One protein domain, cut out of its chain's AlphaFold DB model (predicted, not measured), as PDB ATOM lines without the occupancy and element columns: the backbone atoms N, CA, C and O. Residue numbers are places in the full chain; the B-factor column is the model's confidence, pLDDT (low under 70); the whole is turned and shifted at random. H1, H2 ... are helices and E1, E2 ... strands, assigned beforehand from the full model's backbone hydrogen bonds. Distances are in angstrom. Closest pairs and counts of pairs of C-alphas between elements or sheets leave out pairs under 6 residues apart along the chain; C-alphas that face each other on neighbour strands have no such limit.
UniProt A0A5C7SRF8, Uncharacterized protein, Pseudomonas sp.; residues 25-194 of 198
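What this domain is: This is residues 25 to 194 of the 198 residues of an uncharacterized protein of Pseudomonas sp. (UniProt A0A5C7SRF8). Two antiparallel sheets lie face to face as a sandwich, E1 E2 E9 E10 E11 and the smaller E3 E4 E7 E8, their strands nearly in line. At one end of the smaller sheet E4 runs on into the hairpin E5 and E6, and the long helix H2 lies over this hairpin, its residues 78 to 85 reaching the edge strand E1. The 170 printed residues include two named helices and eleven named strands, in the order E1 E2 H1 H2 E3 to E11, a mixed class. The whole is elongated, 64 by 40 by 25 A, and only just compact, close to loose, with a radius of gyration of the C-alphas of 18.3 A.

How they stand to each other: Start at E1, residues 25 to 33, which forms a hairpin with E2, residues 38 to 47; N 27 and O 44 are 2.8 A apart. H1, residues 50 to 53, touches residues 73 to 78 of H2, residues 63 to 85; the closest C-alphas, Ile 53 and His 74, are 5.0 A apart. H2 only grazes the five-stranded sheet. In H2 every O i to N i+4 pair is within hydrogen-bond range; H1 is too short for one. Next, E3, residues 102 to 105, pairs with E4, residues 109 to 114, N 104 and O 111 at 2.9 A. E4 runs on at 18 degrees into E5, residues 117 to 122, whose hairpin partner is E6, residues 127 to 132, with N 118 and O 131 at 2.9 A. The closest C-alphas of H2 and E6, Trp 68 and Ile 127, are 7.3 A apart. E7, residues 136 to 141, is beside E4, N 112 and O 138 at 2.8 A, and E8, residues 146 to 151, beside E7, N 137 and O 150 at 2.8 A. E9, residues 157 to 163, is beside E2, N 41 and O 158 at 2.7 A. E9, E10, residues 166 to 176, and E11, residues 184 to 192, form a meander, each strand the antiparallel neighbour of the one before, with N 159 and O 170 at 2.8 A and N 169 and O 190 at 2.8 A. The facing parts of the two sheets are 10.1 A centre to centre, their planes 10 degrees apart.

Where its parts are: Find C-alpha 25 at (40.792, 9.416, -44.160), where E1 begins its 24.8 A; E2 measures 28.9 A. H2 starts at (61.672, 19.145, -34.664) and runs 32.1 A. E10 spans 31.5 A, and E11 spans 26.1 A to C-alpha 192 at (10.953, 22.413, -50.715).

The domain as a whole: The farthest C-alphas, Gln 60 and Tyr 165, are 64.2 A apart. The printed part has no cut; the link from H2 to E3 is long, and residues 87 to 88 in it pair antiparallel with 28 to 29 of E1. Look for pLDDT under 70 at residues 50 to 52, 55 to 61, 124 to 125 and 177 to 182.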
ATOM      1  N   TYR A  25      41.211   8.053 -43.889       82.50
ATOM      2  CA  TYR A  25      40.792   9.416 -44.160       82.50
ATOM      3  C   TYR A  25      39.382   9.407 -44.699       82.50
ATOM      4  O   TYR A  25      39.077   8.662 -45.636       82.50
ATOM      5  N   GLU A  26      38.563  10.313 -44.181       87.62
ATOM      6  CA  GLU A  26      37.260  10.549 -44.760       87.62
ATOM      7  C   GLU A  26      37.224  11.842 -45.570       87.62
ATOM      8  O   GLU A  26      37.543  12.933 -45.094       87.62
ATOM      9  N   PHE A  27      36.796  11.724 -46.818       91.69
ATOM     10  CA  PHE A  27      36.598  12.844 -47.719       91.69
ATOM     11  C   PHE A  27      35.117  13.035 -48.009       91.69
ATOM     12  O   PHE A  27      34.345  12.086 -48.055       91.69
ATOM     13  N   ILE A  28      34.743  14.272 -48.309       94.31
ATOM     14  CA  ILE A  28      33.488  14.600 -48.972       94.31
ATOM     15  C   ILE A  28      33.824  14.902 -50.431       94.31
ATOM     16  O   ILE A  28      34.514  15.883 -50.724       94.31
ATOM     17  N   SER A  29      33.344  14.062 -51.347       95.69
ATOM     18  CA  SER A  29      33.378  14.336 -52.782       95.69
ATOM     19  C   SER A  29      32.271  15.320 -53.128       95.69
ATOM     20  O   SER A  29      31.095  14.993 -52.986       95.69
ATOM     21  N   ILE A  30      32.630  16.523 -53.578       94.94
ATOM     22  CA  ILE A  30      31.658  17.576 -53.899       94.94
ATOM     23  C   ILE A  30      31.543  17.719 -55.412       94.94
ATOM     24  O   ILE A  30      32.506  18.056 -56.100       94.94
ATOM     25  N   ARG A  31      30.337  17.508 -55.943       94.69
ATOM     26  CA  ARG A  31      30.046  17.612 -57.376       94.69
ATOM     27  C   ARG A  31      28.890  18.572 -57.623       94.69
ATOM     28  O   ARG A  31      27.732  18.227 -57.392       94.69
ATOM     29  N   CYS A  32      29.194  19.759 -58.150       92.88
ATOM     30  CA  CYS A  32      28.184  20.606 -58.779       92.88
ATOM     31  C   CYS A  32      27.891  20.045 -60.184       92.88
ATOM     32  O   CYS A  32      28.807  19.912 -60.995       92.88
ATOM     33  N   MET A  33      26.633  19.737 -60.497       93.69
ATOM     34  CA  MET A  33      26.200  19.140 -61.767       93.69
ATOM     35  C   MET A  33      25.178  20.054 -62.463       93.69
ATOM     36  O   MET A  33      23.972  19.796 -62.394       93.69
ATOM     37  N   PRO A  34      25.621  21.126 -63.154       88.06
ATOM     38  CA  PRO A  34      24.720  22.105 -63.760       88.06
ATOM     39  C   PRO A  34      23.755  21.499 -64.782       88.06
ATOM     40  O   PRO A  34      22.605  21.920 -64.853       88.06
ATOM     41  N   GLN A  35      24.188  20.484 -65.544       89.12
ATOM     42  CA  GLN A  35      23.334  19.836 -66.551       89.12
ATOM     43  C   GLN A  35      22.153  19.088 -65.924       89.12
ATOM     44  O   GLN A  35      21.120  18.924 -66.564       89.12
ATOM     45  N   LEU A  36      22.317  18.640 -64.678       91.19
ATOM     46  CA  LEU A  36      21.292  17.949 -63.901       91.19
ATOM     47  C   LEU A  36      20.604  18.882 -62.899       91.19
ATOM     48  O   LEU A  36      19.781  18.411 -62.122       91.19
ATOM     49  N   GLN A  37      20.966  20.174 -62.893       94.81
ATOM     50  CA  GLN A  37      20.500  21.164 -61.919       94.81
ATOM     51  C   GLN A  37      20.609  20.633 -60.486       94.81
ATOM     52  O   GLN A  37      19.700  20.775 -59.670       94.81
ATOM     53  N   ALA A  38      21.731  19.975 -60.193       96.12
ATOM     54  CA  ALA A  38      21.914  19.250 -58.952       96.12
ATOM     55  C   ALA A  38      23.307  19.455 -58.367       96.12
ATOM     56  O   ALA A  38      24.273  19.771 -59.060       96.12
ATOM     57  N   ILE A  39      23.407  19.217 -57.070       96.19
ATOM     58  CA  ILE A  39      24.650  19.075 -56.331       96.19
ATOM     59  C   ILE A  39      24.612  17.744 -55.591       96.19
ATOM     60  O   ILE A  39      23.570  17.357 -55.060       96.19
ATOM     61  N   ARG A  40      25.749  17.054 -55.559       96.81
ATOM     62  CA  ARG A  40      25.915  15.801 -54.829       96.81
ATOM     63  C   ARG A  40      27.187  15.837 -53.993       96.81
ATOM     64  O   ARG A  40      28.243  16.224 -54.493       96.81
ATOM     65  N   LEU A  41      27.043  15.460 -52.732       96.88
ATOM     66  CA  LEU A  41      28.085  15.297 -51.733       96.88
ATOM     67  C   LEU A  41      28.063  13.831 -51.320       96.88
ATOM     68  O   LEU A  41      27.056  13.368 -50.790       96.88
ATOM     69  N   ASP A  42      29.150  13.119 -51.580       95.19
ATOM     70  CA  ASP A  42      29.300  11.723 -51.172       95.19
ATOM     71  C   ASP A  42      30.457  11.608 -50.184       95.19
ATOM     72  O   ASP A  42      31.545  12.126 -50.451       95.19
ATOM     73  N   SER A  43      30.249  10.901 -49.079       92.62
ATOM     74  CA  SER A  43      31.345  10.471 -48.220       92.62
ATOM     75  C   SER A  43      32.176   9.397 -48.927       92.62
ATOM     76  O   SER A  43      31.654   8.442 -49.511       92.62
ATOM     77  N   VAL A  44      33.494   9.573 -48.885       90.56
ATOM     78  CA  VAL A  44      34.493   8.698 -49.492       90.56
ATOM     79  C   VAL A  44      35.570   8.410 -48.456       90.56
ATOM     80  O   VAL A  44      36.405   9.260 -48.156       90.56
ATOM     81  N   GLY A  45      35.565   7.187 -47.939       86.81
ATOM     82  CA  GLY A  45      36.613   6.674 -47.068       86.81
ATOM     83  C   GLY A  45      37.788   6.105 -47.858       86.81
ATOM     84  O   GLY A  45      37.582   5.278 -48.751       86.81
ATOM     85  N   ILE A  46      39.016   6.511 -47.535       83.69
ATOM     86  CA  ILE A  46      40.234   5.985 -48.161       83.69
ATOM     87  C   ILE A  46      41.228   5.578 -47.074       83.69
ATOM     88  O   ILE A  46      41.615   6.383 -46.230       83.69
ATOM     89  N   TRP A  47      41.656   4.319 -47.120       77.94
ATOM     90  CA  TRP A  47      42.700   3.773 -46.256       77.94
ATOM     91  C   TRP A  47      44.091   4.003 -46.851       77.94
ATOM     92  O   TRP A  47      44.245   4.057 -48.071       77.94
ATOM     93  N   ASN A  48      45.111   4.032 -45.993       71.31
ATOM     94  CA  ASN A  48      46.527   3.980 -46.382       71.31
ATOM     95  C   ASN A  48      46.999   5.155 -47.250       71.31
ATOM     96  O   ASN A  48      47.920   5.020 -48.054       71.31
ATOM     97  N   VAL A  49      46.397   6.330 -47.065       71.62
ATOM     98  CA  VAL A  49      46.842   7.579 -47.707       71.62
ATOM     99  C   VAL A  49      47.885   8.332 -46.881       71.62
ATOM    100  O   VAL A  49      48.326   9.403 -47.292       71.62
ATOM    101  N   GLY A  50      48.300   7.766 -45.741       68.38
ATOM    102  CA  GLY A  50      49.284   8.351 -44.832       68.38
ATOM    103  C   GLY A  50      50.543   8.803 -45.567       68.38
ATOM    104  O   GLY A  50      50.880   9.973 -45.502       68.38
ATOM    105  N   ASP A  51      51.160   7.955 -46.395       67.00
ATOM    106  CA  ASP A  51      52.373   8.328 -47.148       67.00
ATOM    107  C   ASP A  51      52.135   9.406 -48.225       67.00
ATOM    108  O   ASP A  51      53.070  10.072 -48.674       67.00
ATOM    109  N   TRP A  52      50.887   9.582 -48.674       66.81
ATOM    110  CA  TRP A  52      50.519  10.612 -49.652       66.81
ATOM    111  C   TRP A  52      50.278  11.970 -48.992       66.81
ATOM    112  O   TRP A  52      50.400  13.006 -49.645       66.81
ATOM    113  N   ILE A  53      49.914  11.961 -47.710       71.69
ATOM    114  CA  ILE A  53      49.381  13.118 -46.990       71.69
ATOM    115  C   ILE A  53      50.302  13.542 -45.832       71.69
ATOM    116  O   ILE A  53      50.322  14.717 -45.473       71.69
ATOM    117  N   TRP A  54      51.121  12.642 -45.295       74.06
ATOM    118  CA  TRP A  54      52.081  12.878 -44.224       74.06
ATOM    119  C   TRP A  54      53.491  12.446 -44.626       74.06
ATOM    120  O   TRP A  54      53.719  11.310 -45.031       74.06
ATOM    121  N   PRO A  55      54.489  13.326 -44.476       66.50
ATOM    122  CA  PRO A  55      55.880  12.938 -44.634       66.50
ATOM    123  C   PRO A  55      56.377  12.169 -43.398       66.50
ATOM    124  O   PRO A  55      56.014  12.478 -42.263       66.50
ATOM    125  N   SER A  56      57.300  11.231 -43.607       66.38
ATOM    126  CA  SER A  56      58.003  10.538 -42.522       66.38
ATOM    127  C   SER A  56      58.793  11.505 -41.625       66.38
ATOM    128  O   SER A  56      59.387  12.468 -42.121       66.38
ATOM    129  N   VAL A  57      58.869  11.203 -40.324       63.66
ATOM    130  CA  VAL A  57      59.686  11.940 -39.342       63.66
ATOM    131  C   VAL A  57      61.182  11.641 -39.572       63.66
ATOM    132  O   VAL A  57      61.589  10.488 -39.428       63.66
ATOM    133  N   PRO A  58      62.036  12.625 -39.907       59.72
ATOM    134  CA  PRO A  58      63.471  12.428 -40.004       59.72
ATOM    135  C   PRO A  58      64.089  12.318 -38.609       59.72
ATOM    136  O   PRO A  58      63.684  12.986 -37.660       59.72
ATOM    137  N   ALA A  59      65.125  11.490 -38.495       58.66
ATOM    138  CA  ALA A  59      65.749  11.167 -37.215       58.66
ATOM    139  C   ALA A  59      66.579  12.315 -36.595       58.66
ATOM    140  O   ALA A  59      66.984  12.191 -35.441       58.66
ATOM    141  N   GLN A  60      66.886  13.395 -37.333       56.97
ATOM    142  CA  GLN A  60      67.868  14.413 -36.913       56.97
ATOM    143  C   GLN A  60      67.624  15.837 -37.466       56.97
ATOM    144  O   GLN A  60      68.577  16.559 -37.749       56.97
ATOM    145  N   GLU A  61      66.375  16.280 -37.614       61.25
ATOM    146  CA  GLU A  61      66.087  17.695 -37.918       61.25
ATOM    147  C   GLU A  61      65.597  18.448 -36.676       61.25
ATOM    148  O   GLU A  61      65.111  17.848 -35.717       61.25
ATOM    149  N   ASN A  62      65.727  19.781 -36.682       73.25
ATOM    150  CA  ASN A  62      65.051  20.628 -35.701       73.25
ATOM    151  C   ASN A  62      63.547  20.332 -35.773       73.25
ATOM    152  O   ASN A  62      62.893  20.662 -36.766       73.25
ATOM    153  N   ARG A  63      63.026  19.698 -34.721       74.44
ATOM    154  CA  ARG A  63      61.672  19.145 -34.664       74.44
ATOM    155  C   ARG A  63      60.599  20.199 -34.966       74.44
ATOM    156  O   ARG A  63      59.647  19.879 -35.672       74.44
ATOM    157  N   LYS A  64      60.838  21.466 -34.606       77.94
ATOM    158  CA  LYS A  64      59.943  22.600 -34.892       77.94
ATOM    159  C   LYS A  64      59.838  22.936 -36.366       77.94
ATOM    160  O   LYS A  64      58.743  23.064 -36.912       77.94
ATOM    161  N   THR A  65      60.990  23.094 -37.009       81.31
ATOM    162  CA  THR A  65      61.066  23.385 -38.444       81.31
ATOM    163  C   THR A  65      60.449  22.242 -39.231       81.31
ATOM    164  O   THR A  65      59.612  22.473 -40.099       81.31
ATOM    165  N   TRP A  66      60.782  21.006 -38.857       82.31
ATOM    166  CA  TRP A  66      60.204  19.835 -39.494       82.31
ATOM    167  C   TRP A  66      58.684  19.752 -39.302       82.31
ATOM    168  O   TRP A  66      57.974  19.486 -40.268       82.31
ATOM    169  N   ALA A  67      58.165  20.000 -38.094       82.25
ATOM    170  CA  ALA A  67      56.734  19.930 -37.809       82.25
ATOM    171  C   ALA A  67      55.943  20.927 -38.667       82.25
ATOM    172  O   ALA A  67      54.941  20.559 -39.285       82.25
ATOM    173  N   TRP A  68      56.420  22.169 -38.769       83.75
ATOM    174  CA  TRP A  68      55.790  23.171 -39.625       83.75
ATOM    175  C   TRP A  68      55.846  22.788 -41.109       83.75
ATOM    176  O   TRP A  68      54.814  22.778 -41.783       83.75
ATOM    177  N   ASP A  69      57.017  22.393 -41.609       84.81
ATOM    178  CA  ASP A  69      57.180  21.954 -42.999       84.81
ATOM    179  C   ASP A  69      56.327  20.715 -43.311       84.81
ATOM    180  O   ASP A  69      55.791  20.573 -44.413       84.81
ATOM    181  N   SER A  70      56.173  19.816 -42.335       84.25
ATOM    182  CA  SER A  70      55.318  18.636 -42.422       84.25
ATOM    183  C   SER A  70      53.858  19.027 -42.613       84.25
ATOM    184  O   SER A  70      53.229  18.569 -43.568       84.25
ATOM    185  N   TRP A  71      53.346  19.934 -41.777       86.94
ATOM    186  CA  TRP A  71      51.985  20.451 -41.908       86.94
ATOM    187  C   TRP A  71      51.761  21.147 -43.259       86.94
ATOM    188  O   TRP A  71      50.758  20.910 -43.926       86.94
ATOM    189  N   GLN A  72      52.718  21.951 -43.726       87.88
ATOM    190  CA  GLN A  72      52.600  22.619 -45.026       87.88
ATOM    191  C   GLN A  72      52.568  21.639 -46.209       87.88
ATOM    192  O   GLN A  72      51.838  21.859 -47.180       87.88
ATOM    193  N   ARG A  73      53.363  20.560 -46.162       86.06
ATOM    194  CA  ARG A  73      53.318  19.495 -47.179       86.06
ATOM    195  C   ARG A  73      51.980  18.763 -47.148       86.06
ATOM    196  O   ARG A  73      51.393  18.549 -48.206       86.06
ATOM    197  N   HIS A  74      51.490  18.473 -45.950       87.94
ATOM    198  CA  HIS A  74      50.182  17.884 -45.716       87.94
ATOM    199  C   HIS A  74      49.040  18.731 -46.309       87.94
ATOM    200  O   HIS A  74      48.266  18.244 -47.134       87.94
ATOM    201  N   GLU A  75      48.988  20.030 -46.006       90.25
ATOM    202  CA  GLU A  75      47.972  20.925 -46.575       90.25
ATOM    203  C   GLU A  75      48.056  21.014 -48.101       90.25
ATOM    204  O   GLU A  75      47.029  21.138 -48.776       90.25
ATOM    205  N   ARG A  76      49.269  20.947 -48.665       89.62
ATOM    206  CA  ARG A  76      49.468  20.935 -50.116       89.62
ATOM    207  C   ARG A  76      48.919  19.657 -50.745       89.62
ATOM    208  O   ARG A  76      48.244  19.765 -51.764       89.62
ATOM    209  N   ALA A  77      49.163  18.495 -50.142       88.88
ATOM    210  CA  ALA A  77      48.615  17.224 -50.611       88.88
ATOM    211  C   ALA A  77      47.078  17.238 -50.589       88.88
ATOM    212  O   ALA A  77      46.445  16.946 -51.605       88.88
ATOM    213  N   LEU A  78      46.473  17.698 -49.487       91.00
ATOM    214  CA  LEU A  78      45.019  17.862 -49.399       91.00
ATOM    215  C   LEU A  78      44.483  18.846 -50.442       91.00
ATOM    216  O   LEU A  78      43.468  18.587 -51.080       91.00
ATOM    217  N   LYS A  79      45.178  19.967 -50.671       91.88
ATOM    218  CA  LYS A  79      44.796  20.922 -51.718       91.88
ATOM    219  C   LYS A  79      44.814  20.283 -53.110       91.88
ATOM    220  O   LYS A  79      43.926  20.587 -53.902       91.88
ATOM    221  N   THR A  80      45.788  19.425 -53.411       90.06
ATOM    222  CA  THR A  80      45.836  18.690 -54.682       90.06
ATOM    223  C   THR A  80      44.633  17.760 -54.826       90.06
ATOM    224  O   THR A  80      43.941  17.841 -55.836       90.06
ATOM    225  N   LEU A  81      44.310  16.961 -53.800       89.38
ATOM    226  CA  LEU A  81      43.129  16.082 -53.814       89.38
ATOM    227  C   LEU A  81      41.822  16.863 -54.026       89.38
ATOM    228  O   LEU A  81      40.947  16.440 -54.781       89.38
ATOM    229  N   GLU A  82      41.708  18.040 -53.414       91.44
ATOM    230  CA  GLU A  82      40.550  18.913 -53.595       91.44
ATOM    231  C   GLU A  82      40.436  19.464 -55.018       91.44
ATOM    232  O   GLU A  82      39.347  19.481 -55.582       91.44
ATOM    233  N   VAL A  83      41.542  19.926 -55.606       90.44
ATOM    234  CA  VAL A  83      41.535  20.541 -56.943       90.44
ATOM    235  C   VAL A  83      41.376  19.498 -58.047       90.44
ATOM    236  O   VAL A  83      40.637  19.732 -59.000       90.44
ATOM    237  N   GLU A  84      42.066  18.365 -57.938       89.88
ATOM    238  CA  GLU A  84      42.130  17.362 -59.007       89.88
ATOM    239  C   GLU A  84      40.991  16.341 -58.930       89.88
ATOM    240  O   GLU A  84      40.561  15.822 -59.962       89.88
ATOM    241  N   HIS A  85      40.478  16.068 -57.728       87.25
ATOM    242  CA  HIS A  85      39.489  15.009 -57.504       87.25
ATOM    243  C   HIS A  85      38.210  15.486 -56.807       87.25
ATOM    244  O   HIS A  85      37.277  14.697 -56.655       87.25
ATOM    245  N   GLY A  86      38.134  16.754 -56.388       90.31
ATOM    246  CA  GLY A  86      36.979  17.275 -55.652       90.31
ATOM    247  C   GLY A  86      36.783  16.605 -54.291       90.31
ATOM    248  O   GLY A  86      35.652  16.524 -53.817       90.31
ATOM    249  N   LEU A  87      37.856  16.069 -53.692       91.69
ATOM    250  CA  LEU A  87      37.836  15.361 -52.411       91.69
ATOM    251  C   LEU A  87      38.245  16.302 -51.283       91.69
ATOM    252  O   LEU A  87      39.408  16.685 -51.185       91.69
ATOM    253  N   HIS A  88      37.302  16.664 -50.417       93.00
ATOM    254  CA  HIS A  88      37.514  17.655 -49.364       93.00
ATOM    255  C   HIS A  88      37.482  17.030 -47.973       93.00
ATOM    256  O   HIS A  88      36.575  16.270 -47.654       93.00
ATOM    257  N   VAL A  89      38.419  17.422 -47.112       92.06
ATOM    258  CA  VAL A  89      38.431  17.007 -45.703       92.06
ATOM    259  C   VAL A  89      37.691  18.041 -44.852       92.06
ATOM    260  O   VAL A  89      38.032  19.229 -44.863       92.06
ATOM    261  N   PHE A  90      36.697  17.578 -44.095       92.50
ATOM    262  CA  PHE A  90      35.926  18.359 -43.126       92.50
ATOM    263  C   PHE A  90      35.881  17.627 -41.784       92.50
ATOM    264  O   PHE A  90      35.921  16.400 -41.736       92.50
ATOM    265  N   GLY A  91      35.801  18.375 -40.683       88.69
ATOM    266  CA  GLY A  91      35.578  17.834 -39.335       88.69
ATOM    267  C   GLY A  91      36.757  17.075 -38.717       88.69
ATOM    268  O   GLY A  91      36.764  16.861 -37.509       88.69
ATOM    269  N   GLN A  92      37.777  16.732 -39.502       86.81
ATOM    270  CA  GLN A  92      38.961  16.008 -39.050       86.81
ATOM    271  C   GLN A  92      40.080  16.975 -38.651       86.81
ATOM    272  O   GLN A  92      40.364  17.949 -39.348       86.81
ATOM    273  N   GLN A  93      40.760  16.681 -37.537       84.88
ATOM    274  CA  GLN A  93      41.826  17.522 -36.956       84.88
ATOM    275  C   GLN A  93      43.069  17.677 -37.849       84.88
ATOM    276  O   GLN A  93      43.983  18.452 -37.551       84.88
ATOM    277  N   TYR A  94      43.109  16.915 -38.929       80.75
ATOM    278  CA  TYR A  94      44.120  16.910 -39.969       80.75
ATOM    279  C   TYR A  94      43.546  17.380 -41.315       80.75
ATOM    280  O   TYR A  94      44.006  16.970 -42.366       80.75
ATOM    281  N   GLY A  95      42.475  18.174 -41.325       83.06
ATOM    282  CA  GLY A  95      42.033  18.853 -42.543       83.06
ATOM    283  C   GLY A  95      42.880  20.093 -42.843       83.06
ATOM    284  O   GLY A  95      43.627  20.570 -41.993       83.06
ATOM    285  N   ARG A  96      42.686  20.694 -44.024       89.25
ATOM    286  CA  ARG A  96      43.198  22.048 -44.324       89.25
ATOM    287  C   ARG A  96      42.114  23.105 -44.143       89.25
ATOM    288  O   ARG A  96      40.935  22.845 -44.411       89.25
ATOM    289  N   GLN A  97      42.493  24.333 -43.811       88.50
ATOM    290  CA  GLN A  97      41.557  25.460 -43.817       88.50
ATOM    291  C   GLN A  97      41.196  25.909 -45.251       88.50
ATOM    292  O   GLN A  97      42.034  25.900 -46.155       88.50
ATOM    293  N   LEU A  98      39.947  26.346 -45.459       82.12
ATOM    294  CA  LEU A  98      39.545  27.163 -46.614       82.12
ATOM    295  C   LEU A  98      39.257  28.597 -46.183       82.12
ATOM    296  O   LEU A  98      38.699  28.832 -45.115       82.12
ATOM    297  N   GLU A  99      39.588  29.551 -47.043       80.19
ATOM    298  CA  GLU A  99      39.260  30.963 -46.813       80.19
ATOM    299  C   GLU A  99      37.813  31.297 -47.201       80.19
ATOM    300  O   GLU A  99      37.227  32.220 -46.643       80.19
ATOM    301  N   ALA A 100      37.223  30.535 -48.126       90.50
ATOM    302  CA  ALA A 100      35.884  30.775 -48.650       90.50
ATOM    303  C   ALA A 100      35.062  29.477 -48.729       90.50
ATOM    304  O   ALA A 100      35.635  28.404 -48.945       90.50
ATOM    305  N   PRO A 101      33.727  29.563 -48.582       94.38
ATOM    306  CA  PRO A 101      32.842  28.427 -48.803       94.38
ATOM    307  C   PRO A 101      32.843  27.994 -50.273       94.38
ATOM    308  O   PRO A 101      33.032  28.803 -51.184       94.38
ATOM    309  N   ILE A 102      32.574  26.712 -50.498       94.00
ATOM    310  CA  ILE A 102      32.390  26.144 -51.834       94.00
ATOM    311  C   ILE A 102      30.976  26.479 -52.294       94.00
ATOM    312  O   ILE A 102      30.015  26.212 -51.575       94.00
ATOM    313  N   ILE A 103      30.843  27.067 -53.483       95.06
ATOM    314  CA  ILE A 103      29.560  27.538 -54.007       95.06
ATOM    315  C   ILE A 103      29.165  26.733 -55.241       95.06
ATOM    316  O   ILE A 103      29.899  26.714 -56.227       95.06
ATOM    317  N   CYS A 104      27.970  26.146 -55.210       94.69
ATOM    318  CA  CYS A 104      27.297  25.604 -56.386       94.69
ATOM    319  C   CYS A 104      26.029  26.420 -56.666       94.69
ATOM    320  O   CYS A 104      25.233  26.688 -55.763       94.69
ATOM    321  N   LEU A 105      25.829  26.805 -57.925       93.88
ATOM    322  CA  LEU A 105      24.635  27.521 -58.368       93.88
ATOM    323  C   LEU A 105      23.671  26.549 -59.051       93.88
ATOM    324  O   LEU A 105      24.059  25.826 -59.968       93.88
ATOM    325  N   LEU A 106      22.425  26.562 -58.594       93.00
ATOM    326  CA  LEU A 106      21.265  25.970 -59.253       93.00
ATOM    327  C   LEU A 106      20.446  27.106 -59.900       93.00
ATOM    328  O   LEU A 106      20.660  28.271 -59.551       93.00
ATOM    329  N   PRO A 107      19.533  26.819 -60.844       91.00
ATOM    330  CA  PRO A 107      18.770  27.862 -61.533       91.00
ATOM    331  C   PRO A 107      18.058  28.861 -60.615       91.00
ATOM    332  O   PRO A 107      18.073  30.052 -60.917       91.00
ATOM    333  N   HIS A 108      17.482  28.407 -59.500       92.00
ATOM    334  CA  HIS A 108      16.765  29.268 -58.551       92.00
ATOM    335  C   HIS A 108      17.374  29.285 -57.143       92.00
ATOM    336  O   HIS A 108      16.878  29.998 -56.264       92.00
ATOM    337  N   PHE A 109      18.466  28.551 -56.917       94.00
ATOM    338  CA  PHE A 109      19.083  28.427 -55.600       94.00
ATOM    339  C   PHE A 109      20.600  28.572 -55.639       94.00
ATOM    340  O   PHE A 109      21.279  28.195 -56.591       94.00
ATOM    341  N   ARG A 110      21.156  29.057 -54.533       95.56
ATOM    342  CA  ARG A 110      22.589  29.054 -54.257       95.56
ATOM    343  C   ARG A 110      22.858  28.083 -53.121       95.56
ATOM    344  O   ARG A 110      22.330  28.258 -52.026       95.56
ATOM    345  N   VAL A 111      23.712  27.097 -53.373       96.94
ATOM    346  CA  VAL A 111      24.191  26.150 -52.364       96.94
ATOM    347  C   VAL A 111      25.599  26.558 -51.946       96.94
ATOM    348  O   VAL A 111      26.488  26.710 -52.784       96.94
ATOM    349  N   SER A 112      25.794  26.758 -50.650       97.25
ATOM    350  CA  SER A 112      27.060  27.125 -50.025       97.25
ATOM    351  C   SER A 112      27.474  26.031 -49.055       97.25
ATOM    352  O   SER A 112      26.695  25.671 -48.179       97.25
ATOM    353  N   ILE A 113      28.696  25.524 -49.192       96.75
ATOM    354  CA  ILE A 113      29.282  24.526 -48.295       96.75
ATOM    355  C   ILE A 113      30.441  25.197 -47.567       96.75
ATOM    356  O   ILE A 113      31.502  25.454 -48.144       96.75
ATOM    357  N   GLY A 114      30.201  25.545 -46.309       95.50
ATOM    358  CA  GLY A 114      31.167  26.181 -45.425       95.50
ATOM    359  C   GLY A 114      31.613  25.257 -44.300       95.50
ATOM    360  O   GLY A 114      31.211  24.101 -44.219       95.50
ATOM    361  N   ALA A 115      32.464  25.783 -43.425       95.56
ATOM    362  CA  ALA A 115      32.787  25.181 -42.139       95.56
ATOM    363  C   ALA A 115      33.389  26.241 -41.215       95.56
ATOM    364  O   ALA A 115      34.037  27.187 -41.674       95.56
ATOM    365  N   ALA A 116      33.224  26.054 -39.907       94.00
ATOM    366  CA  ALA A 116      33.931  26.860 -38.921       94.00
ATOM    367  C   ALA A 116      35.450  26.630 -39.018       94.00
ATOM    368  O   ALA A 116      35.901  25.508 -39.251       94.00
ATOM    369  N   ARG A 117      36.242  27.683 -38.798       94.75
ATOM    370  CA  ARG A 117      37.692  27.565 -38.601       94.75
ATOM    371  C   ARG A 117      37.958  27.042 -37.193       94.75
ATOM    372  O   ARG A 117      37.485  27.637 -36.226       94.75
ATOM    373  N   ILE A 118      38.748  25.982 -37.079       93.88
ATOM    374  CA  ILE A 118      39.214  25.444 -35.800       93.88
ATOM    375  C   ILE A 118      40.730  25.567 -35.755       93.88
ATOM    376  O   ILE A 118      41.408  25.245 -36.727       93.88
ATOM    377  N   GLU A 119      41.264  26.035 -34.630       92.94
ATOM    378  CA  GLU A 119      42.702  26.125 -34.395       92.94
ATOM    379  C   GLU A 119      43.115  25.168 -33.287       92.94
ATOM    380  O   GLU A 119      42.463  25.114 -32.243       92.94
ATOM    381  N   ARG A 120      44.231  24.468 -33.477       87.94
ATOM    382  CA  ARG A 120      44.783  23.555 -32.475       87.94
ATOM    383  C   ARG A 120      46.292  23.666 -32.376       87.94
ATOM    384  O   ARG A 120      46.946  24.153 -33.296       87.94
ATOM    385  N   GLU A 121      46.817  23.176 -31.266       88.44
ATOM    386  CA  GLU A 121      48.240  22.906 -31.128       88.44
ATOM    387  C   GLU A 121      48.635  21.673 -31.954       88.44
ATOM    388  O   GLU A 121      47.875  20.702 -32.082       88.44
ATOM    389  N   TYR A 122      49.820  21.738 -32.555       82.94
ATOM    390  CA  TYR A 122      50.399  20.671 -33.356       82.94
ATOM    391  C   TYR A 122      51.770  20.281 -32.793       82.94
ATOM    392  O   TYR A 122      52.703  21.080 -32.796       82.94
ATOM    393  N   MET A 123      51.867  19.029 -32.334       74.12
ATOM    394  CA  MET A 123      53.089  18.370 -31.842       74.12
ATOM    395  C   MET A 123      53.787  19.023 -30.629       74.12
ATOM    396  O   MET A 123      54.985  18.816 -30.467       74.12
ATOM    397  N   ASP A 124      53.048  19.730 -29.763       68.00
ATOM    398  CA  ASP A 124      53.536  20.320 -28.495       68.00
ATOM    399  C   ASP A 124      54.698  21.330 -28.659       68.00
ATOM    400  O   ASP A 124      55.598  21.425 -27.823       68.00
ATOM    401  N   GLU A 125      54.719  22.064 -29.778       63.78
ATOM    402  CA  GLU A 125      55.857  22.896 -30.223       63.78
ATOM    403  C   GLU A 125      55.556  24.411 -30.282       63.78
ATOM    404  O   GLU A 125      56.232  25.169 -30.994       63.78
ATOM    405  N   ASP A 126      54.510  24.878 -29.591       77.06
ATOM    406  CA  ASP A 126      53.909  26.215 -29.769       77.06
ATOM    407  C   ASP A 126      53.444  26.490 -31.217       77.06
ATOM    408  O   ASP A 126      53.242  27.640 -31.623       77.06
ATOM    409  N   ILE A 127      53.305  25.449 -32.043       83.38
ATOM    410  CA  ILE A 127      52.805  25.570 -33.411       83.38
ATOM    411  C   ILE A 127      51.285  25.477 -33.363       83.38
ATOM    412  O   ILE A 127      50.724  24.473 -32.921       83.38
ATOM    413  N   ARG A 128      50.613  26.515 -33.867       90.00
ATOM    414  CA  ARG A 128      49.163  26.507 -34.064       90.00
ATOM    415  C   ARG A 128      48.835  26.331 -35.534       90.00
ATOM    416  O   ARG A 128      49.298  27.094 -36.378       90.00
ATOM    417  N   VAL A 129      48.008  25.338 -35.814       90.56
ATOM    418  CA  VAL A 129      47.504  25.041 -37.155       90.56
ATOM    419  C   VAL A 129      45.997  25.217 -37.184       90.56
ATOM    420  O   VAL A 129      45.340  25.166 -36.140       90.56
ATOM    421  N   ALA A 130      45.449  25.436 -38.376       92.56
ATOM    422  CA  ALA A 130      44.024  25.645 -38.563       92.56
ATOM    423  C   ALA A 130      43.444  24.681 -39.587       92.56
ATOM    424  O   ALA A 130      44.068  24.387 -40.602       92.56
ATOM    425  N   TYR A 131      42.222  24.238 -39.332       92.75
ATOM    426  CA  TYR A 131      41.501  23.312 -40.191       92.75
ATOM    427  C   TYR A 131      39.999  23.604 -40.164       92.75
ATOM    428  O   TYR A 131      39.491  24.325 -39.300       92.75
ATOM    429  N   ARG A 132      39.279  23.029 -41.131       93.00
ATOM    430  CA  ARG A 132      37.823  23.131 -41.224       93.00
ATOM    431  C   ARG A 132      37.140  22.193 -40.233       93.00
ATOM    432  O   ARG A 132      37.418  20.997 -40.208       93.00
ATOM    433  N   GLY A 133      36.177  22.722 -39.487       93.88
ATOM    434  CA  GLY A 133      35.193  21.926 -38.761       93.88
ATOM    435  C   GLY A 133      34.275  21.134 -39.696       93.88
ATOM    436  O   GLY A 133      34.556  20.966 -40.884       93.88
ATOM    437  N   ARG A 134      33.166  20.625 -39.153       94.31
ATOM    438  CA  ARG A 134      32.166  19.885 -39.936       94.31
ATOM    439  C   ARG A 134      31.612  20.739 -41.081       94.31
ATOM    440  O   ARG A 134      31.495  21.958 -40.938       94.31
ATOM    441  N   ALA A 135      31.281  20.087 -42.193       95.25
ATOM    442  CA  ALA A 135      30.691  20.754 -43.343       95.25
ATOM    443  C   ALA A 135      29.295  21.275 -42.984       95.25
ATOM    444  O   ALA A 135      28.468  20.548 -42.440       95.25
ATOM    445  N   GLU A 136      29.033  22.535 -43.302       96.50
ATOM    446  CA  GLU A 136      27.722  23.159 -43.168       96.50
ATOM    447  C   GLU A 136      27.202  23.517 -44.555       96.50
ATOM    448  O   GLU A 136      27.822  24.293 -45.286       96.50
ATOM    449  N   ILE A 137      26.059  22.941 -44.907       97.44
ATOM    450  CA  ILE A 137      25.338  23.234 -46.134       97.44
ATOM    451  C   ILE A 137      24.321  24.314 -45.826       97.44
ATOM    452  O   ILE A 137      23.481  24.146 -44.949       97.44
ATOM    453  N   GLN A 138      24.356  25.387 -46.601       97.62
ATOM    454  CA  GLN A 138      23.346  26.431 -46.596       97.62
ATOM    455  C   GLN A 138      22.797  26.586 -48.007       97.62
ATOM    456  O   GLN A 138      23.558  26.753 -48.963       97.62
ATOM    457  N   ILE A 139      21.477  26.548 -48.140       97.06
ATOM    458  CA  ILE A 139      20.783  26.798 -49.398       97.06
ATOM    459  C   ILE A 139      19.962  28.064 -49.237       97.06
ATOM    460  O   ILE A 139      19.162  28.184 -48.305       97.06
ATOM    461  N   THR A 140      20.149  28.997 -50.161       96.19
ATOM    462  CA  THR A 140      19.350  30.217 -50.262       96.19
ATOM    463  C   THR A 140      18.672  30.276 -51.620       96.19
ATOM    464  O   THR A 140      19.208  29.777 -52.611       96.19
ATOM    465  N   ALA A 141      17.518  30.927 -51.691       93.25
ATOM    466  CA  ALA A 141      16.990  31.398 -52.963       93.25
ATOM    467  C   ALA A 141      17.909  32.496 -53.543       93.25
ATOM    468  O   ALA A 141      18.787  33.027 -52.850       93.25
ATOM    469  N   LEU A 142      17.747  32.823 -54.830       89.06
ATOM    470  CA  LEU A 142      18.574  33.846 -55.494       89.06
ATOM    471  C   LEU A 142      18.395  35.261 -54.922       89.06
ATOM    472  O   LEU A 142      19.299  36.084 -55.051       89.06
ATOM    473  N   ASP A 143      17.266  35.538 -54.272       89.50
ATOM    474  CA  ASP A 143      17.013  36.788 -53.547       89.50
ATOM    475  C   ASP A 143      17.748  36.863 -52.190       89.50
ATOM    476  O   ASP A 143      17.695  37.885 -51.508       89.50
ATOM    477  N   GLY A 144      18.454  35.792 -51.803       91.31
ATOM    478  CA  GLY A 144      19.178  35.664 -50.542       91.31
ATOM    479  C   GLY A 144      18.356  35.074 -49.395       91.31
ATOM    480  O   GLY A 144      18.914  34.846 -48.321       91.31
ATOM    481  N   SER A 145      17.069  34.782 -49.597       93.12
ATOM    482  CA  SER A 145      16.214  34.194 -48.564       93.12
ATOM    483  C   SER A 145      16.709  32.792 -48.172       93.12
ATOM    484  O   SER A 145      16.964  31.969 -49.058       93.12
ATOM    485  N   PRO A 146      16.855  32.476 -46.869       94.75
ATOM    486  CA  PRO A 146      17.301  31.159 -46.425       94.75
ATOM    487  C   PRO A 146      16.224  30.105 -46.689       94.75
ATOM    488  O   PRO A 146      15.046  30.313 -46.401       94.75
ATOM    489  N   VAL A 147      16.646  28.961 -47.221       94.31
ATOM    490  CA  VAL A 147      15.759  27.863 -47.625       94.31
ATOM    491  C   VAL A 147      16.028  26.608 -46.802       94.31
ATOM    492  O   VAL A 147      15.099  25.950 -46.341       94.31
ATOM    493  N   PHE A 148      17.301  26.281 -46.603       95.50
ATOM    494  CA  PHE A 148      17.724  25.094 -45.871       95.50
ATOM    495  C   PHE A 148      19.093  25.330 -45.238       95.50
ATOM    496  O   PHE A 148      19.936  26.018 -45.819       95.50
ATOM    497  N   SER A 149      19.323  24.746 -44.065       95.94
ATOM    498  CA  SER A 149      20.651  24.659 -43.465       95.94
ATOM    499  C   SER A 149      20.809  23.337 -42.725       95.94
ATOM    500  O   SER A 149      19.892  22.918 -42.018       95.94
ATOM    501  N   GLN A 150      21.960  22.690 -42.895       95.50
ATOM    502  CA  GLN A 150      22.293  21.432 -42.235       95.50
ATOM    503  C   GLN A 150      23.806  21.300 -42.066       95.50
ATOM    504  O   GLN A 150      24.573  21.501 -43.006       95.50
ATOM    505  N   THR A 151      24.239  20.894 -40.875       95.88
ATOM    506  CA  THR A 151      25.602  20.399 -40.654       95.88
ATOM    507  C   THR A 151      25.648  18.912 -40.981       95.88
ATOM    508  O   THR A 151      24.792  18.165 -40.504       95.88
ATOM    509  N   LEU A 152      26.620  18.495 -41.785       93.62
ATOM    510  CA  LEU A 152      26.872  17.089 -42.073       93.62
ATOM    511  C   LEU A 152      27.744  16.470 -40.985       93.62
ATOM    512  O   LEU A 152      28.732  17.074 -40.549       93.62
ATOM    513  N   ASP A 153      27.373  15.265 -40.574       90.75
ATOM    514  CA  ASP A 153      28.221  14.401 -39.769       90.75
ATOM    515  C   ASP A 153      29.159  13.573 -40.657       90.75
ATOM    516  O   ASP A 153      29.086  13.591 -41.888       90.75
ATOM    517  N   GLU A 154      30.095  12.882 -40.013       83.69
ATOM    518  CA  GLU A 154      30.955  11.911 -40.677       83.69
ATOM    519  C   GLU A 154      30.098  10.799 -41.308       83.69
ATOM    520  O   GLU A 154      29.150  10.288 -40.710       83.69
ATOM    521  N   ALA A 155      30.451  10.435 -42.529       88.44
ATOM    522  CA  ALA A 155      29.828   9.474 -43.425       88.44
ATOM    523  C   ALA A 155      28.445   9.843 -43.974       88.44
ATOM    524  O   ALA A 155      27.803   9.011 -44.628       88.44
ATOM    525  N   ASP A 156      28.009  11.086 -43.788       92.88
ATOM    526  CA  ASP A 156      26.787  11.587 -44.404       92.88
ATOM    527  C   ASP A 156      26.952  11.790 -45.919       92.88
ATOM    528  O   ASP A 156      27.953  12.334 -46.387       92.88
ATOM    529  N   ASP A 157      25.919  11.421 -46.681       95.62
ATOM    530  CA  ASP A 157      25.759  11.851 -48.075       95.62
ATOM    531  C   ASP A 157      24.633  12.875 -48.175       95.62
ATOM    532  O   ASP A 157      23.613  12.778 -47.487       95.62
ATOM    533  N   PHE A 158      24.780  13.830 -49.086       97.38
ATOM    534  CA  PHE A 158      23.767  14.840 -49.337       97.38
ATOM    535  C   PHE A 158      23.598  15.111 -50.826       97.38
ATOM    536  O   PHE A 158      24.562  15.241 -51.577       97.38
ATOM    537  N   GLN A 159      22.358  15.285 -51.257       97.56
ATOM    538  CA  GLN A 159      22.029  15.724 -52.602       97.56
ATOM    539  C   GLN A 159      20.960  16.809 -52.545       97.56
ATOM    540  O   GLN A 159      19.979  16.688 -51.817       97.56
ATOM    541  N   ALA A 160      21.120  17.839 -53.371       96.75
ATOM    542  CA  ALA A 160      20.044  18.768 -53.689       96.75
ATOM    543  C   ALA A 160      19.872  18.817 -55.205       96.75
ATOM    544  O   ALA A 160      20.845  19.018 -55.930       96.75
ATOM    545  N   ALA A 161      18.654  18.605 -55.687       96.19
ATOM    546  CA  ALA A 161      18.324  18.631 -57.104       96.19
ATOM    547  C   ALA A 161      17.097  19.504 -57.333       96.19
ATOM    548  O   ALA A 161      16.063  19.340 -56.681       96.19
ATOM    549  N   GLU A 162      17.225  20.449 -58.252       93.38
ATOM    550  CA  GLU A 162      16.130  21.321 -58.626       93.38
ATOM    551  C   GLU A 162      15.249  20.647 -59.680       93.38
ATOM    552  O   GLU A 162      15.728  20.093 -60.669       93.38
ATOM    553  N   ALA A 163      13.941  20.686 -59.452       87.69
ATOM    554  CA  ALA A 163      12.918  20.196 -60.358       87.69
ATOM    555  C   ALA A 163      11.880  21.294 -60.620       87.69
ATOM    556  O   ALA A 163      11.785  22.286 -59.900       87.69
ATOM    557  N   SER A 164      11.024  21.086 -61.624       83.44
ATOM    558  CA  SER A 164       9.989  22.057 -62.019       83.44
ATOM    559  C   SER A 164       9.003  22.431 -60.905       83.44
ATOM    560  O   SER A 164       8.332  23.453 -60.996       83.44
ATOM    561  N   TYR A 165       8.896  21.606 -59.863       79.56
ATOM    562  CA  TYR A 165       7.973  21.775 -58.743       79.56
ATOM    563  C   TYR A 165       8.663  22.175 -57.427       79.56
ATOM    564  O   TYR A 165       7.983  22.333 -56.409       79.56
ATOM    565  N   GLY A 166       9.990  22.331 -57.416       88.88
ATOM    566  CA  GLY A 166      10.737  22.702 -56.219       88.88
ATOM    567  C   GLY A 166      12.137  22.103 -56.136       88.88
ATOM    568  O   GLY A 166      12.642  21.511 -57.085       88.88
ATOM    569  N   LEU A 167      12.751  22.244 -54.965       94.50
ATOM    570  CA  LEU A 167      14.049  21.675 -54.633       94.50
ATOM    571  C   LEU A 167      13.862  20.382 -53.838       94.50
ATOM    572  O   LEU A 167      13.274  20.396 -52.755       94.50
ATOM    573  N   VAL A 168      14.365  19.274 -54.371       95.75
ATOM    574  CA  VAL A 168      14.394  17.980 -53.683       95.75
ATOM    575  C   VAL A 168      15.734  17.840 -52.979       95.75
ATOM    576  O   VAL A 168      16.785  17.952 -53.609       95.75
ATOM    577  N   LEU A 169      15.690  17.594 -51.676       96.75
ATOM    578  CA  LEU A 169      16.844  17.319 -50.834       96.75
ATOM    579  C   LEU A 169      16.821  15.849 -50.427       96.75
ATOM    580  O   LEU A 169      15.777  15.351 -50.017       96.75
ATOM    581  N   SER A 170      17.964  15.181 -50.503       96.88
ATOM    582  CA  SER A 170      18.174  13.838 -49.966       96.88
ATOM    583  C   SER A 170      19.372  13.878 -49.024       96.88
ATOM    584  O   SER A 170      20.422  14.410 -49.384       96.88
ATOM    585  N   HIS A 171      19.207  13.358 -47.811       96.56
ATOM    586  CA  HIS A 171      20.264  13.270 -46.802       96.56
ATOM    587  C   HIS A 171      20.299  11.849 -46.263       96.56
ATOM    588  O   HIS A 171      19.324  11.394 -45.664       96.56
ATOM    589  N   CYS A 172      21.414  11.161 -46.488       94.88
ATOM    590  CA  CYS A 172      21.654   9.814 -45.998       94.88
ATOM    591  C   CYS A 172      22.648   9.861 -44.844       94.88
ATOM    592  O   CYS A 172      23.798  10.246 -45.044       94.88
ATOM    593  N   LYS A 173      22.210   9.453 -43.655       92.69
ATOM    594  CA  LYS A 173      23.024   9.440 -42.437       92.69
ATOM    595  C   LYS A 173      23.560   8.054 -42.149       92.69
ATOM    596  O   LYS A 173      22.832   7.075 -42.308       92.69
ATOM    597  N   LYS A 174      24.798   7.963 -41.665       87.12
ATOM    598  CA  LYS A 174      25.363   6.699 -41.172       87.12
ATOM    599  C   LYS A 174      24.589   6.225 -39.940       87.12
ATOM    600  O   LYS A 174      24.457   6.947 -38.958       87.12
ATOM    601  N   VAL A 175      24.089   4.991 -39.988       84.44
ATOM    602  CA  VAL A 175      23.340   4.369 -38.877       84.44
ATOM    603  C   VAL A 175      24.147   3.263 -38.211       84.44
ATOM    604  O   VAL A 175      24.027   3.041 -37.009       84.44
ATOM    605  N   SER A 176      24.983   2.560 -38.975       74.69
ATOM    606  CA  SER A 176      25.891   1.556 -38.423       74.69
ATOM    607  C   SER A 176      27.077   1.293 -39.343       74.69
ATOM    608  O   SER A 176      27.034   1.559 -40.547       74.69
ATOM    609  N   GLU A 177      28.133   0.751 -38.748       66.50
ATOM    610  CA  GLU A 177      29.335   0.280 -39.421       66.50
ATOM    611  C   GLU A 177      29.629  -1.133 -38.936       66.50
ATOM    612  O   GLU A 177      29.640  -1.392 -37.731       66.50
ATOM    613  N   SER A 178      29.839  -2.052 -39.872       57.88
ATOM    614  CA  SER A 178      30.471  -3.330 -39.568       57.88
ATOM    615  C   SER A 178      31.956  -3.186 -39.904       57.88
ATOM    616  O   SER A 178      32.240  -2.667 -40.982       57.88
ATOM    617  N   PRO A 179      32.888  -3.659 -39.057       55.41
ATOM    618  CA  PRO A 179      34.333  -3.540 -39.288       55.41
ATOM    619  C   PRO A 179      34.790  -4.015 -40.677       55.41
ATOM    620  O   PRO A 179      35.719  -3.451 -41.239       55.41
ATOM    621  N   ASP A 180      34.084  -5.000 -41.245       58.56
ATOM    622  CA  ASP A 180      34.355  -5.584 -42.566       58.56
ATOM    623  C   ASP A 180      33.166  -5.453 -43.543       58.56
ATOM    624  O   ASP A 180      33.093  -6.159 -44.551       58.56
ATOM    625  N   GLY A 181      32.166  -4.623 -43.222       62.72
ATOM    626  CA  GLY A 181      30.920  -4.531 -43.991       62.72
ATOM    627  C   GLY A 181      30.629  -3.135 -44.540       62.72
ATOM    628  O   GLY A 181      31.247  -2.156 -44.127       62.72
ATOM    629  N   PRO A 182      29.675  -3.021 -45.479       67.75
ATOM    630  CA  PRO A 182      29.299  -1.733 -46.046       67.75
ATOM    631  C   PRO A 182      28.713  -0.813 -44.968       67.75
ATOM    632  O   PRO A 182      27.962  -1.262 -44.099       67.75
ATOM    633  N   VAL A 183      29.017   0.484 -45.058       75.94
ATOM    634  CA  VAL A 183      28.372   1.514 -44.235       75.94
ATOM    635  C   VAL A 183      26.874   1.509 -44.538       75.94
ATOM    636  O   VAL A 183      26.464   1.700 -45.684       75.94
ATOM    637  N   ILE A 184      26.055   1.288 -43.510       83.19
ATOM    638  CA  ILE A 184      24.597   1.317 -43.646       83.19
ATOM    639  C   ILE A 184      24.128   2.745 -43.402       83.19
ATOM    640  O   ILE A 184      24.406   3.324 -42.345       83.19
ATOM    641  N   LYS A 185      23.391   3.289 -44.374       89.44
ATOM    642  CA  LYS A 185      22.824   4.634 -44.308       89.44
ATOM    643  C   LYS A 185      21.302   4.597 -44.314       89.44
ATOM    644  O   LYS A 185      20.704   3.765 -44.994       89.44
ATOM    645  N   ASP A 186      20.702   5.512 -43.566       92.75
ATOM    646  CA  ASP A 186      19.270   5.796 -43.605       92.75
ATOM    647  C   ASP A 186      19.055   7.158 -44.255       92.75
ATOM    648  O   ASP A 186      19.723   8.134 -43.901       92.75
ATOM    649  N   CYS A 187      18.169   7.200 -45.243       93.81
ATOM    650  CA  CYS A 187      18.001   8.337 -46.133       93.81
ATOM    651  C   CYS A 187      16.631   8.970 -45.936       93.81
ATOM    652  O   CYS A 187      15.599   8.312 -46.067       93.81
ATOM    653  N   SER A 188      16.627  10.277 -45.703       94.75
ATOM    654  CA  SER A 188      15.414  11.086 -45.704       94.75
ATOM    655  C   SER A 188      15.374  11.986 -46.928       94.75
ATOM    656  O   SER A 188      16.384  12.608 -47.269       94.75
ATOM    657  N   GLU A 189      14.196  12.112 -47.534       94.75
ATOM    658  CA  GLU A 189      13.940  13.068 -48.606       94.75
ATOM    659  C   GLU A 189      13.016  14.195 -48.140       94.75
ATOM    660  O   GLU A 189      12.038  13.977 -47.421       94.75
ATOM    661  N   GLN A 190      13.309  15.413 -48.588       94.12
ATOM    662  CA  GLN A 190      12.501  16.596 -48.333       94.12
ATOM    663  C   GLN A 190      12.270  17.357 -49.637       94.12
ATOM    664  O   GLN A 190      13.209  17.673 -50.360       94.12
ATOM    665  N   LEU A 191      11.013  17.713 -49.912       92.75
ATOM    666  CA  LEU A 191      10.663  18.625 -50.997       92.75
ATOM    667  C   LEU A 191      10.412  20.028 -50.448       92.75
ATOM    668  O   LEU A 191       9.488  20.245 -49.662       92.75
ATOM    669  N   ILE A 192      11.179  20.992 -50.940       90.44
ATOM    670  CA  ILE A 192      10.953  22.413 -50.715       90.44
ATOM    671  C   ILE A 192      10.291  22.993 -51.960       90.44
ATOM    672  O   ILE A 192      10.905  23.108 -53.019       90.44
ATOM    673  N   LYS A 193       9.020  23.374 -51.843       85.06
ATOM    674  CA  LYS A 193       8.292  24.002 -52.949       85.06
ATOM    675  C   LYS A 193       8.816  25.417 -53.175       85.06
ATOM    676  O   LYS A 193       8.860  26.210 -52.237       85.06
ATOM    677  N   VAL A 194       9.143  25.747 -54.421       71.06
ATOM    678  CA  VAL A 194       9.325  27.147 -54.821       71.06
ATOM    679  C   VAL A 194       7.944  27.793 -54.756       71.06
ATOM    680  O   VAL A 194       7.007  27.308 -55.394       71.06
TER     681      VAL A 194